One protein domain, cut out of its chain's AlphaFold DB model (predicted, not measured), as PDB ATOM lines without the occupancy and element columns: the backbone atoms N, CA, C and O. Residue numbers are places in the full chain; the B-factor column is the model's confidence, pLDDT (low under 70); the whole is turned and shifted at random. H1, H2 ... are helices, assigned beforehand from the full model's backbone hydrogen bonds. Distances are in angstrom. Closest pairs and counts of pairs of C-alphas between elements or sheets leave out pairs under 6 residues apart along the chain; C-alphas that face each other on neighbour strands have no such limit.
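This is residues 4 to 90 of the 255 residues of the protein "Malonyl-CoA decarboxylase" of Ancylostoma ceylanicum (UniProt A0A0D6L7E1). Two helical lobes are joined by a thin waist: a larger one made of a long helical hairpin, H4 and H5, with the shorter helix H3 packed on it toward the end where H4 begins and H5 ends, and a smaller one made of the short hairpin of H1 and H2, set off to one side. The lobes are loosely joined, with no helix of the one touching a helix of the other. The printed part has 87 residues with five named helices, H1 to H5 in order along the chain, and no named strand; the class is all helix. The whole is loose, with a radius of gyration of the C-alphas of 16.0 A, and flat, spanning 45 by 34 by 16 A.

The longest helix, H5, takes residues 69 to 89 and is 29.8 A from first to last C-alpha, from Lys 69 at (-37.618, 54.089, 50.548) to Trp 89 at (-60.306, 37.886, 40.014). H4, residues 48 to 65, is 25.8 A long. H3 takes residues 34 to 43 and is 14.4 A long. H2 takes residues 21 to 31 and is 15.8 A long. H1, residues 4 to 14, is 15.4 A long and begins with C-alpha 4 at (-39.160, 30.567, 50.428).

H5 and H4 form a helical hairpin and touch, opposite ways at a shallow tilt of 31 degrees; their closest C-alphas, those of Met 63 and Val 72, are 5.5 A apart. H3 touches H5 at a steep tilt of 44 degrees, the same way, and H5 touches it with residues 78 to 85 alone; the closest C-alphas are those of Phe 36 and Ser 81, 5.3 A apart. H3 touches H4 at a steep tilt of 49 degrees, opposite ways, and H4 does so with residues 48 to 52 alone; the closest C-alphas, of Gly 43 and Ile 49, are 4.6 A apart. H2 and H3 are apart, though a tight link of 2 residues joins them. H1 and H2 form the other helical hairpin and touch, opposite ways at a shallow tilt of 31 degrees, with the closest C-alphas, those of Gly 4 and Ala 30, 5.0 A apart. H1 and H3 are only just apart, at 8.3 A. In H1 and H3 every O i to N i+4 pair is within hydrogen-bond range; the counts are 6 of 7 in H2, 13 of 14 in H4 and 16 of 17 in H5.

The two C-alphas farthest apart, those of Asp 17 and Thr 65, are 46.0 A apart. The printed part has no cut. No link is long: those from H2 to H3, H3 to H4 and H4 to H5 are tight, and that from H1 to H2 is short. Residues 16 to 22, of which 21 and 22 belong to H2, stand free. The mean pLDDT of the printed part is 86.2, and residues 4 to 20 are under 70.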
ATOM      1  N   GLY A   4     -38.999  30.930  51.841       59.19
ATOM      2  CA  GLY A   4     -39.160  30.567  50.428       59.19
ATOM      3  C   GLY A   4     -37.867  30.664  49.606       59.19
ATOM      4  O   GLY A   4     -37.586  29.782  48.802       59.19
ATOM      5  N   LEU A   5     -37.002  31.658  49.858       59.50
ATOM      6  CA  LEU A   5     -35.747  31.829  49.101       59.50
ATOM      7  C   LEU A   5     -34.706  30.747  49.413       59.50
ATOM      8  O   LEU A   5     -33.913  30.393  48.544       59.50
ATOM      9  N   VAL A   6     -34.714  30.208  50.635       62.75
ATOM     10  CA  VAL A   6     -33.852  29.077  51.008       62.75
ATOM     11  C   VAL A   6     -34.296  27.820  50.260       62.75
ATOM     12  O   VAL A   6     -33.457  27.092  49.735       62.75
ATOM     13  N   HIS A   7     -35.609  27.607  50.148       61.59
ATOM     14  CA  HIS A   7     -36.169  26.475  49.420       61.59
ATOM     15  C   HIS A   7     -35.933  26.592  47.905       61.59
ATOM     16  O   HIS A   7     -35.394  25.664  47.315       61.59
ATOM     17  N   VAL A   8     -36.183  27.761  47.300       63.91
ATOM     18  CA  VAL A   8     -35.890  28.031  45.876       63.91
ATOM     19  C   VAL A   8     -34.417  27.783  45.549       63.91
ATOM     20  O   VAL A   8     -34.102  27.135  44.553       63.91
ATOM     21  N   ARG A   9     -33.497  28.275  46.391       64.31
ATOM     22  CA  ARG A   9     -32.056  28.088  46.181       64.31
ATOM     23  C   ARG A   9     -31.672  26.609  46.250       64.31
ATOM     24  O   ARG A   9     -30.877  26.160  45.433       64.31
ATOM     25  N   LYS A  10     -32.257  25.853  47.179       65.06
ATOM     26  CA  LYS A  10     -32.042  24.409  47.291       65.06
ATOM     27  C   LYS A  10     -32.518  23.677  46.031       65.06
ATOM     28  O   LYS A  10     -31.758  22.926  45.432       65.06
ATOM     29  N   THR A  11     -33.733  23.973  45.572       62.31
ATOM     30  CA  THR A  11     -34.340  23.322  44.403       62.31
ATOM     31  C   THR A  11     -33.608  23.651  43.097       62.31
ATOM     32  O   THR A  11     -33.400  22.753  42.289       62.31
ATOM     33  N   LEU A  12     -33.163  24.900  42.898       65.44
ATOM     34  CA  LEU A  12     -32.491  25.328  41.662       65.44
ATOM     35  C   LEU A  12     -31.005  24.946  41.582       65.44
ATOM     36  O   LEU A  12     -30.515  24.662  40.491       65.44
ATOM     37  N   PHE A  13     -30.264  24.976  42.695       65.94
ATOM     38  CA  PHE A  13     -28.810  24.761  42.661       65.94
ATOM     39  C   PHE A  13     -28.390  23.308  42.919       65.94
ATOM     40  O   PHE A  13     -27.340  22.900  42.422       65.94
ATOM     41  N   GLU A  14     -29.180  22.519  43.659       62.69
ATOM     42  CA  GLU A  14     -28.842  21.118  43.963       62.69
ATOM     43  C   GLU A  14     -29.355  20.140  42.892       62.69
ATOM     44  O   GLU A  14     -28.713  19.125  42.635       62.69
ATOM     45  N   ARG A  15     -30.472  20.450  42.218       62.19
ATOM     46  CA  ARG A  15     -31.078  19.608  41.172       62.19
ATOM     47  C   ARG A  15     -30.841  20.238  39.792       62.19
ATOM     48  O   ARG A  15     -31.700  20.941  39.273       62.19
ATOM     49  N   ARG A  16     -29.659  20.026  39.196       59.06
ATOM     50  CA  ARG A  16     -29.247  20.581  37.879       59.06
ATOM     51  C   ARG A  16     -29.966  19.945  36.671       59.06
ATOM     52  O   ARG A  16     -29.336  19.704  35.647       59.06
ATOM     53  N   ASP A  17     -31.259  19.667  36.783       62.88
ATOM     54  CA  ASP A  17     -32.024  18.923  35.777       62.88
ATOM     55  C   ASP A  17     -33.152  19.792  35.200       62.88
ATOM     56  O   ASP A  17     -34.341  19.558  35.400       62.88
ATOM     57  N   PHE A  18     -32.769  20.867  34.501       62.03
ATOM     58  CA  PHE A  18     -33.668  21.935  34.027       62.03
ATOM     59  C   PHE A  18     -34.775  21.484  33.053       62.03
ATOM     60  O   PHE A  18     -35.639  22.288  32.709       62.03
ATOM     61  N   GLN A  19     -34.765  20.227  32.600       65.88
ATOM     62  CA  GLN A  19     -35.773  19.667  31.695       65.88
ATOM     63  C   GLN A  19     -36.923  18.951  32.417       65.88
ATOM     64  O   GLN A  19     -37.875  18.530  31.763       65.88
ATOM     65  N   ASN A  20     -36.880  18.818  33.749       69.75
ATOM     66  CA  ASN A  20     -37.948  18.152  34.488       69.75
ATOM     67  C   ASN A  20     -39.136  19.109  34.758       69.75
ATOM     68  O   ASN A  20     -38.986  20.065  35.531       69.75
ATOM     69  N   PRO A  21     -40.337  18.855  34.200       73.38
ATOM     70  CA  PRO A  21     -41.507  19.709  34.406       73.38
ATOM     71  C   PRO A  21     -41.966  19.790  35.873       73.38
ATOM     72  O   PRO A  21     -42.582  20.786  36.256       73.38
ATOM     73  N   SER A  22     -41.638  18.810  36.726       75.50
ATOM     74  CA  SER A  22     -41.989  18.862  38.153       75.50
ATOM     75  C   SER A  22     -41.195  19.926  38.924       75.50
ATOM     76  O   SER A  22     -41.732  20.538  39.848       75.50
ATOM     77  N   LEU A  23     -39.953  20.222  38.514       78.50
ATOM     78  CA  LEU A  23     -39.127  21.257  39.150       78.50
ATOM     79  C   LEU A  23     -39.697  22.660  38.930       78.50
ATOM     80  O   LEU A  23     -39.597  23.508  39.813       78.50
ATOM     81  N   VAL A  24     -40.340  22.904  37.785       79.75
ATOM     82  CA  VAL A  24     -40.995  24.189  37.493       79.75
ATOM     83  C   VAL A  24     -42.111  24.467  38.504       79.75
ATOM     84  O   VAL A  24     -42.234  25.587  39.004       79.75
ATOM     85  N   HIS A  25     -42.899  23.443  38.841       79.81
ATOM     86  CA  HIS A  25     -43.959  23.558  39.836       79.81
ATOM     87  C   HIS A  25     -43.398  23.794  41.247       79.81
ATOM     88  O   HIS A  25     -43.824  24.736  41.912       79.81
ATOM     89  N   GLU A  26     -42.395  23.015  41.671       81.44
ATOM     90  CA  GLU A  26     -41.746  23.170  42.985       81.44
ATOM     91  C   GLU A  26     -41.122  24.564  43.166       81.44
ATOM     92  O   GLU A  26     -41.283  25.200  44.209       81.44
ATOM     93  N   VAL A  27     -40.438  25.078  42.139       83.31
ATOM     94  CA  VAL A  27     -39.836  26.417  42.179       83.31
ATOM     95  C   VAL A  27     -40.912  27.497  42.257       83.31
ATOM     96  O   VAL A  27     -40.757  28.444  43.027       83.31
ATOM     97  N   ARG A  28     -42.018  27.363  41.514       83.44
ATOM     98  CA  ARG A  28     -43.144  28.307  41.576       83.44
ATOM     99  C   ARG A  28     -43.788  28.327  42.964       83.44
ATOM    100  O   ARG A  28     -43.999  29.405  43.517       83.44
ATOM    101  N   GLU A  29     -44.065  27.157  43.532       84.00
ATOM    102  CA  GLU A  29     -44.582  26.991  44.897       84.00
ATOM    103  C   GLU A  29     -43.687  27.706  45.920       84.00
ATOM    104  O   GLU A  29     -44.174  28.505  46.724       84.00
ATOM    105  N   ALA A  30     -42.373  27.475  45.836       82.56
ATOM    106  CA  ALA A  30     -41.365  28.027  46.737       82.56
ATOM    107  C   ALA A  30     -41.144  29.542  46.569       82.56
ATOM    108  O   ALA A  30     -40.843  30.244  47.539       82.56
ATOM    109  N   ALA A  31     -41.269  30.045  45.337       85.31
ATOM    110  CA  ALA A  31     -41.099  31.455  45.000       85.31
ATOM    111  C   ALA A  31     -42.347  32.299  45.302       85.31
ATOM    112  O   ALA A  31     -42.245  33.525  45.372       85.31
ATOM    113  N   THR A  32     -43.509  31.665  45.500       86.56
ATOM    114  CA  THR A  32     -44.758  32.361  45.821       86.56
ATOM    115  C   THR A  32     -44.654  33.015  47.207       86.56
ATOM    116  O   THR A  32     -44.443  32.314  48.202       86.56
ATOM    117  N   PRO A  33     -44.811  34.345  47.325       88.94
ATOM    118  CA  PRO A  33     -44.691  35.022  48.609       88.94
ATOM    119  C   PRO A  33     -45.779  34.603  49.606       88.94
ATOM    120  O   PRO A  33     -46.933  34.397  49.241       88.94
ATOM    121  N   VAL A  34     -45.447  34.579  50.901       90.75
ATOM    122  CA  VAL A  34     -46.415  34.239  51.969       90.75
ATOM    123  C   VAL A  34     -47.626  35.175  51.956       90.75
ATOM    124  O   VAL A  34     -48.760  34.731  52.118       90.75
ATOM    125  N   HIS A  35     -47.400  36.467  51.707       92.69
ATOM    126  CA  HIS A  35     -48.476  37.450  51.647       92.69
ATOM    127  C   HIS A  35     -49.420  37.224  50.455       92.69
ATOM    128  O   HIS A  35     -50.598  37.532  50.573       92.69
ATOM    129  N   PHE A  36     -48.965  36.614  49.355       94.50
ATOM    130  CA  PHE A  36     -49.851  36.219  48.255       94.50
ATOM    131  C   PHE A  36     -50.882  35.184  48.729       94.50
ATOM    132  O   PHE A  36     -52.081  35.365  48.538       94.50
ATOM    133  N   ARG A  37     -50.432  34.135  49.434       93.06
ATOM    134  CA  ARG A  37     -51.319  33.091  49.984       93.06
ATOM    135  C   ARG A  37     -52.275  33.644  51.046       93.06
ATOM    136  O   ARG A  37     -53.432  33.231  51.110       93.06
ATOM    137  N   LEU A  38     -51.809  34.596  51.860       95.31
ATOM    138  CA  LEU A  38     -52.652  35.288  52.838       95.31
ATOM    139  C   LEU A  38     -53.777  36.071  52.149       95.31
ATOM    140  O   LEU A  38     -54.939  35.889  52.496       95.31
ATOM    141  N   LEU A  39     -53.446  36.898  51.155       96.50
ATOM    142  CA  LEU A  39     -54.435  37.679  50.407       96.50
ATOM    143  C   LEU A  39     -55.421  36.784  49.656       96.50
ATOM    144  O   LEU A  39     -56.616  37.063  49.650       96.50
ATOM    145  N   GLN A  40     -54.943  35.672  49.098       95.38
ATOM    146  CA  GLN A  40     -55.807  34.666  48.489       95.38
ATOM    147  C   GLN A  40     -56.788  34.069  49.509       95.38
ATOM    148  O   GLN A  40     -57.971  33.924  49.216       95.38
ATOM    149  N   SER A  41     -56.314  33.765  50.719       96.00
ATOM    150  CA  SER A  41     -57.158  33.240  51.798       96.00
ATOM    151  C   SER A  41     -58.210  34.255  52.245       96.00
ATOM    152  O   SER A  41     -59.352  33.875  52.478       96.00
ATOM    153  N   ILE A  42     -57.851  35.543  52.308       96.38
ATOM    154  CA  ILE A  42     -58.799  36.632  52.583       96.38
ATOM    155  C   ILE A  42     -59.849  36.701  51.473       96.38
ATOM    156  O   ILE A  42     -61.033  36.743  51.779       96.38
ATOM    157  N   GLY A  43     -59.439  36.652  50.201       94.12
ATOM    158  CA  GLY A  43     -60.348  36.701  49.051       94.12
ATOM    159  C   GLY A  43     -61.387  35.575  49.014       94.12
ATOM    160  O   GLY A  43     -62.473  35.776  48.482       94.12
ATOM    161  N   ASN A  44     -61.094  34.423  49.624       93.75
ATOM    162  CA  ASN A  44     -62.033  33.300  49.733       93.75
ATOM    163  C   ASN A  44     -63.138  33.519  50.785       93.75
ATOM    164  O   ASN A  44     -64.092  32.742  50.837       93.75
ATOM    165  N   LEU A  45     -63.018  34.536  51.642       95.00
ATOM    166  CA  LEU A  45     -64.053  34.889  52.612       95.00
ATOM    167  C   LEU A  45     -65.163  35.720  51.945       95.00
ATOM    168  O   LEU A  45     -64.892  36.472  51.004       95.00
ATOM    169  N   PRO A  46     -66.411  35.668  52.448       92.38
ATOM    170  CA  PRO A  46     -67.482  36.545  51.979       92.38
ATOM    171  C   PRO A  46     -67.082  38.024  52.084       92.38
ATOM    172  O   PRO A  46     -66.721  38.499  53.157       92.38
ATOM    173  N   GLY A  47     -67.117  38.748  50.961       90.69
ATOM    174  CA  GLY A  47     -66.686  40.153  50.889       90.69
ATOM    175  C   GLY A  47     -65.166  40.370  50.937       90.69
ATOM    176  O   GLY A  47     -64.706  41.507  50.867       90.69
ATOM    177  N   GLY A  48     -64.364  39.306  51.002       94.56
ATOM    178  CA  GLY A  48     -62.910  39.391  51.126       94.56
ATOM    179  C   GLY A  48     -62.220  40.061  49.939       94.56
ATOM    180  O   GLY A  48     -61.232  40.767  50.117       94.56
ATOM    181  N   ILE A  49     -62.769  39.917  48.731       93.75
ATOM    182  CA  ILE A  49     -62.235  40.575  47.528       93.75
ATOM    183  C   ILE A  49     -62.317  42.104  47.652       93.75
ATOM    184  O   ILE A  49     -61.348  42.788  47.324       93.75
ATOM    185  N   LYS A  50     -63.414  42.637  48.210       93.31
ATOM    186  CA  LYS A  50     -63.547  44.073  48.499       93.31
ATOM    187  C   LYS A  50     -62.501  44.535  49.510       93.31
ATOM    188  O   LYS A  50     -61.833  45.533  49.273       93.31
ATOM    189  N   VAL A  51     -62.264  43.752  50.564       95.25
ATOM    190  CA  VAL A  51     -61.216  44.046  51.558       95.25
ATOM    191  C   VAL A  51     -59.828  44.110  50.914       95.25
ATOM    192  O   VAL A  51     -59.048  45.006  51.228       95.25
ATOM    193  N   VAL A  52     -59.507  43.198  49.992       96.12
ATOM    194  CA  VAL A  52     -58.227  43.231  49.260       96.12
ATOM    195  C   VAL A  52     -58.147  44.449  48.332       96.12
ATOM    196  O   VAL A  52     -57.082  45.062  48.241       96.12
ATOM    197  N   CYS A  53     -59.254  44.828  47.688       95.00
ATOM    198  CA  CYS A  53     -59.351  46.045  46.877       95.00
ATOM    199  C   CYS A  53     -59.078  47.303  47.722       95.00
ATOM    200  O   CYS A  53     -58.178  48.080  47.401       95.00
ATOM    201  N   ASP A  54     -59.769  47.454  48.855       95.50
ATOM    202  CA  ASP A  54     -59.608  48.581  49.783       95.50
ATOM    203  C   ASP A  54     -58.197  48.638  50.367       95.50
ATOM    204  O   ASP A  54     -57.561  49.693  50.419       95.50
ATOM    205  N   MET A  55     -57.653  47.479  50.746       96.81
ATOM    206  CA  MET A  55     -56.272  47.373  51.196       96.81
ATOM    207  C   MET A  55     -55.311  47.856  50.107       96.81
ATOM    208  O   MET A  55     -54.417  48.649  50.399       96.81
ATOM    209  N   ARG A  56     -55.489  47.430  48.850       96.94
ATOM    210  CA  ARG A  56     -54.649  47.899  47.741       96.94
ATOM    211  C   ARG A  56     -54.780  49.406  47.531       96.94
ATOM    212  O   ARG A  56     -53.759  50.061  47.332       96.94
ATOM    213  N   ALA A  57     -55.985  49.970  47.625       96.12
ATOM    214  CA  ALA A  57     -56.190  51.416  47.549       96.12
ATOM    215  C   ALA A  57     -55.361  52.161  48.611       96.12
ATOM    216  O   ALA A  57     -54.652  53.118  48.291       96.12
ATOM    217  N   HIS A  58     -55.367  51.673  49.855       96.44
ATOM    218  CA  HIS A  58     -54.538  52.225  50.926       96.44
ATOM    219  C   HIS A  58     -53.037  52.048  50.670       96.44
ATOM    220  O   HIS A  58     -52.273  52.978  50.909       96.44
ATOM    221  N   LEU A  59     -52.597  50.901  50.139       96.25
ATOM    222  CA  LEU A  59     -51.190  50.689  49.775       96.25
ATOM    223  C   LEU A  59     -50.727  51.696  48.718       96.25
ATOM    224  O   LEU A  59     -49.672  52.304  48.879       96.25
ATOM    225  N   LEU A  60     -51.532  51.923  47.677       95.44
ATOM    226  CA  LEU A  60     -51.237  52.908  46.632       95.44
ATOM    227  C   LEU A  60     -51.159  54.335  47.186       95.44
ATOM    228  O   LEU A  60     -50.340  55.127  46.719       95.44
ATOM    229  N   TYR A  61     -51.997  54.669  48.169       95.44
ATOM    230  CA  TYR A  61     -51.928  55.950  48.867       95.44
ATOM    231  C   TYR A  61     -50.640  56.070  49.692       95.44
ATOM    232  O   TYR A  61     -49.872  57.009  49.485       95.44
ATOM    233  N   LEU A  62     -50.350  55.082  50.546       95.38
ATOM    234  CA  LEU A  62     -49.157  55.065  51.395       95.38
ATOM    235  C   LEU A  62     -47.868  55.128  50.574       95.38
ATOM    236  O   LEU A  62     -46.956  55.868  50.918       95.38
ATOM    237  N   MET A  63     -47.801  54.424  49.443       94.75
ATOM    238  CA  MET A  63     -46.647  54.468  48.541       94.75
ATOM    239  C   MET A  63     -46.380  55.861  47.952       94.75
ATOM    240  O   MET A  63     -45.253  56.129  47.544       94.75
ATOM    241  N   LYS A  64     -47.390  56.741  47.883       93.44
ATOM    242  CA  LYS A  64     -47.238  58.128  47.415       93.44
ATOM    243  C   LYS A  64     -46.845  59.089  48.536       93.44
ATOM    244  O   LYS A  64     -46.196  60.091  48.253       93.44
ATOM    245  N   THR A  65     -47.274  58.823  49.769       94.62
ATOM    246  CA  THR A  65     -47.061  59.720  50.916       94.62
ATOM    247  C   THR A  65     -45.833  59.364  51.749       94.62
ATOM    248  O   THR A  65     -45.294  60.231  52.428       94.62
ATOM    249  N   GLU A  66     -45.404  58.103  51.722       94.06
ATOM    250  CA  GLU A  66     -44.298  57.609  52.536       94.06
ATOM    251  C   GLU A  66     -42.940  58.073  51.996       94.06
ATOM    252  O   GLU A  66     -42.672  58.033  50.793       94.06
ATOM    253  N   SER A  67     -42.063  58.502  52.904       93.50
ATOM    254  CA  SER A  67     -40.746  59.053  52.559       93.50
ATOM    255  C   SER A  67     -39.625  58.017  52.666       93.50
ATOM    256  O   SER A  67     -38.623  58.108  51.947       93.50
ATOM    257  N   ASP A  68     -39.795  56.999  53.519       95.31
ATOM    258  CA  ASP A  68     -38.806  55.940  53.697       95.31
ATOM    259  C   ASP A  68     -38.842  54.942  52.528       95.31
ATOM    260  O   ASP A  68     -39.751  54.120  52.376       95.31
ATOM    261  N   LYS A  69     -37.780  54.965  51.717       92.88
ATOM    262  CA  LYS A  69     -37.618  54.089  50.548       92.88
ATOM    263  C   LYS A  69     -37.655  52.599  50.896       92.88
ATOM    264  O   LYS A  69     -38.071  51.797  50.059       92.88
ATOM    265  N   SER A  70     -37.201  52.209  52.086       93.50
ATOM    266  CA  SER A  70     -37.198  50.810  52.516       93.50
ATOM    267  C   SER A  70     -38.617  50.302  52.781       93.50
ATOM    268  O   SER A  70     -38.970  49.208  52.330       93.50
ATOM    269  N   ILE A  71     -39.454  51.135  53.409       92.69
ATOM    270  CA  ILE A  71     -40.871  50.860  53.658       92.69
ATOM    271  C   ILE A  71     -41.627  50.826  52.332       92.69
ATOM    272  O   ILE A  71     -42.313  49.845  52.048       92.69
ATOM    273  N   VAL A  72     -41.425  51.820  51.461       93.81
ATOM    274  CA  VAL A  72     -42.043  51.858  50.124       93.81
ATOM    275  C   VAL A  72     -41.703  50.600  49.319       93.81
ATOM    276  O   VAL A  72     -42.585  49.999  48.704       93.81
ATOM    277  N   ALA A  73     -40.452  50.132  49.364       93.06
ATOM    278  CA  ALA A  73     -40.045  48.903  48.685       93.06
ATOM    279  C   ALA A  73     -40.694  47.634  49.271       93.06
ATOM    280  O   ALA A  73     -40.848  46.643  48.552       93.06
ATOM    281  N   ALA A  74     -41.054  47.620  50.556       91.62
ATOM    282  CA  ALA A  74     -41.811  46.529  51.166       91.62
ATOM    283  C   ALA A  74     -43.299  46.594  50.779       91.62
ATOM    284  O   ALA A  74     -43.856  45.579  50.353       91.62
ATOM    285  N   LEU A  75     -43.908  47.785  50.835       94.56
ATOM    286  CA  LEU A  75     -45.292  48.032  50.413       94.56
ATOM    287  C   LEU A  75     -45.506  47.649  48.948       94.56
ATOM    288  O   LEU A  75     -46.465  46.955  48.638       94.56
ATOM    289  N   HIS A  76     -44.563  47.992  48.067       94.62
ATOM    290  CA  HIS A  76     -44.630  47.641  46.649       94.62
ATOM    291  C   HIS A  76     -44.666  46.119  46.414       94.62
ATOM    292  O   HIS A  76     -45.287  45.650  45.461       94.62
ATOM    293  N   ARG A  77     -44.008  45.306  47.253       93.69
ATOM    294  CA  ARG A  77     -44.075  43.837  47.112       93.69
ATOM    295  C   ARG A  77     -45.463  43.312  47.464       93.69
ATOM    296  O   ARG A  77     -45.965  42.430  46.775       93.69
ATOM    297  N   LEU A  78     -46.067  43.863  48.517       95.00
ATOM    298  CA  LEU A  78     -47.422  43.514  48.930       95.00
ATOM    299  C   LEU A  78     -48.460  43.986  47.904       95.00
ATOM    300  O   LEU A  78     -49.330  43.205  47.524       95.00
ATOM    301  N   GLU A  79     -48.331  45.226  47.425       96.38
ATOM    302  CA  GLU A  79     -49.179  45.805  46.379       96.38
ATOM    303  C   GLU A  79     -49.140  44.949  45.117       96.38
ATOM    304  O   GLU A  79     -50.198  44.611  44.595       96.38
ATOM    305  N   ARG A  80     -47.953  44.492  44.699       95.12
ATOM    306  CA  ARG A  80     -47.806  43.630  43.525       95.12
ATOM    307  C   ARG A  80     -48.584  42.324  43.653       95.12
ATOM    308  O   ARG A  80     -49.280  41.943  42.719       95.12
ATOM    309  N   SER A  81     -48.506  41.658  44.803       95.62
ATOM    310  CA  SER A  81     -49.287  40.438  45.040       95.62
ATOM    311  C   SER A  81     -50.793  40.705  45.056       95.62
ATOM    312  O   SER A  81     -51.559  39.896  44.539       95.62
ATOM    313  N   ALA A  82     -51.229  41.839  45.616       96.25
ATOM    314  CA  ALA A  82     -52.633  42.244  45.582       96.25
ATOM    315  C   ALA A  82     -53.097  42.538  44.147       96.25
ATOM    316  O   ALA A  82     -54.149  42.061  43.738       96.25
ATOM    317  N   HIS A  83     -52.296  43.268  43.368       95.06
ATOM    318  CA  HIS A  83     -52.549  43.549  41.958       95.06
ATOM    319  C   HIS A  83     -52.662  42.257  41.143       95.06
ATOM    320  O   HIS A  83     -53.629  42.083  40.412       95.06
ATOM    321  N   GLU A  84     -51.714  41.326  41.294       93.25
ATOM    322  CA  GLU A  84     -51.737  40.033  40.599       93.25
ATOM    323  C   GLU A  84     -53.012  39.232  40.915       93.25
ATOM    324  O   GLU A  84     -53.641  38.704  40.001       93.25
ATOM    325  N   LEU A  85     -53.445  39.185  42.181       93.69
ATOM    326  CA  LEU A  85     -54.704  38.531  42.560       93.69
ATOM    327  C   LEU A  85     -55.936  39.241  41.992       93.69
ATOM    328  O   LEU A  85     -56.833  38.580  41.475       93.69
ATOM    329  N   LEU A  86     -55.980  40.572  42.050       92.56
ATOM    330  CA  LEU A  86     -57.109  41.345  41.532       92.56
ATOM    331  C   LEU A  86     -57.221  41.224  40.007       92.56
ATOM    332  O   LEU A  86     -58.330  41.080  39.508       92.56
ATOM    333  N   VAL A  87     -56.111  41.180  39.266       90.56
ATOM    334  CA  VAL A  87     -56.128  40.883  37.820       90.56
ATOM    335  C   VAL A  87     -56.745  39.507  37.551       90.56
ATOM    336  O   VAL A  87     -57.552  39.358  36.637       90.56
ATOM    337  N   LEU A  88     -56.406  38.496  38.358       88.88
ATOM    338  CA  LEU A  88     -56.972  37.152  38.217       88.88
ATOM    339  C   LEU A  88     -58.467  37.102  38.572       88.88
ATOM    340  O   LEU A  88     -59.219  36.369  37.935       88.88
ATOM    341  N   TRP A  89     -58.905  37.859  39.581       89.38
ATOM    342  CA  TRP A  89     -60.306  37.886  40.014       89.38
ATOM    343  C   TRP A  89     -61.208  38.739  39.119       89.38
ATOM    344  O   TRP A  89     -62.373  38.391  38.941       89.38
ATOM    345  N   PHE A  90     -60.688  39.826  38.546       85.06
ATOM    346  CA  PHE A  90     -61.427  40.759  37.695       85.06
ATOM    347  C   PHE A  90     -61.041  40.573  36.228       85.06
ATOM    348  O   PHE A  90     -60.363  41.401  35.628       85.06
TER     349      PHE A  90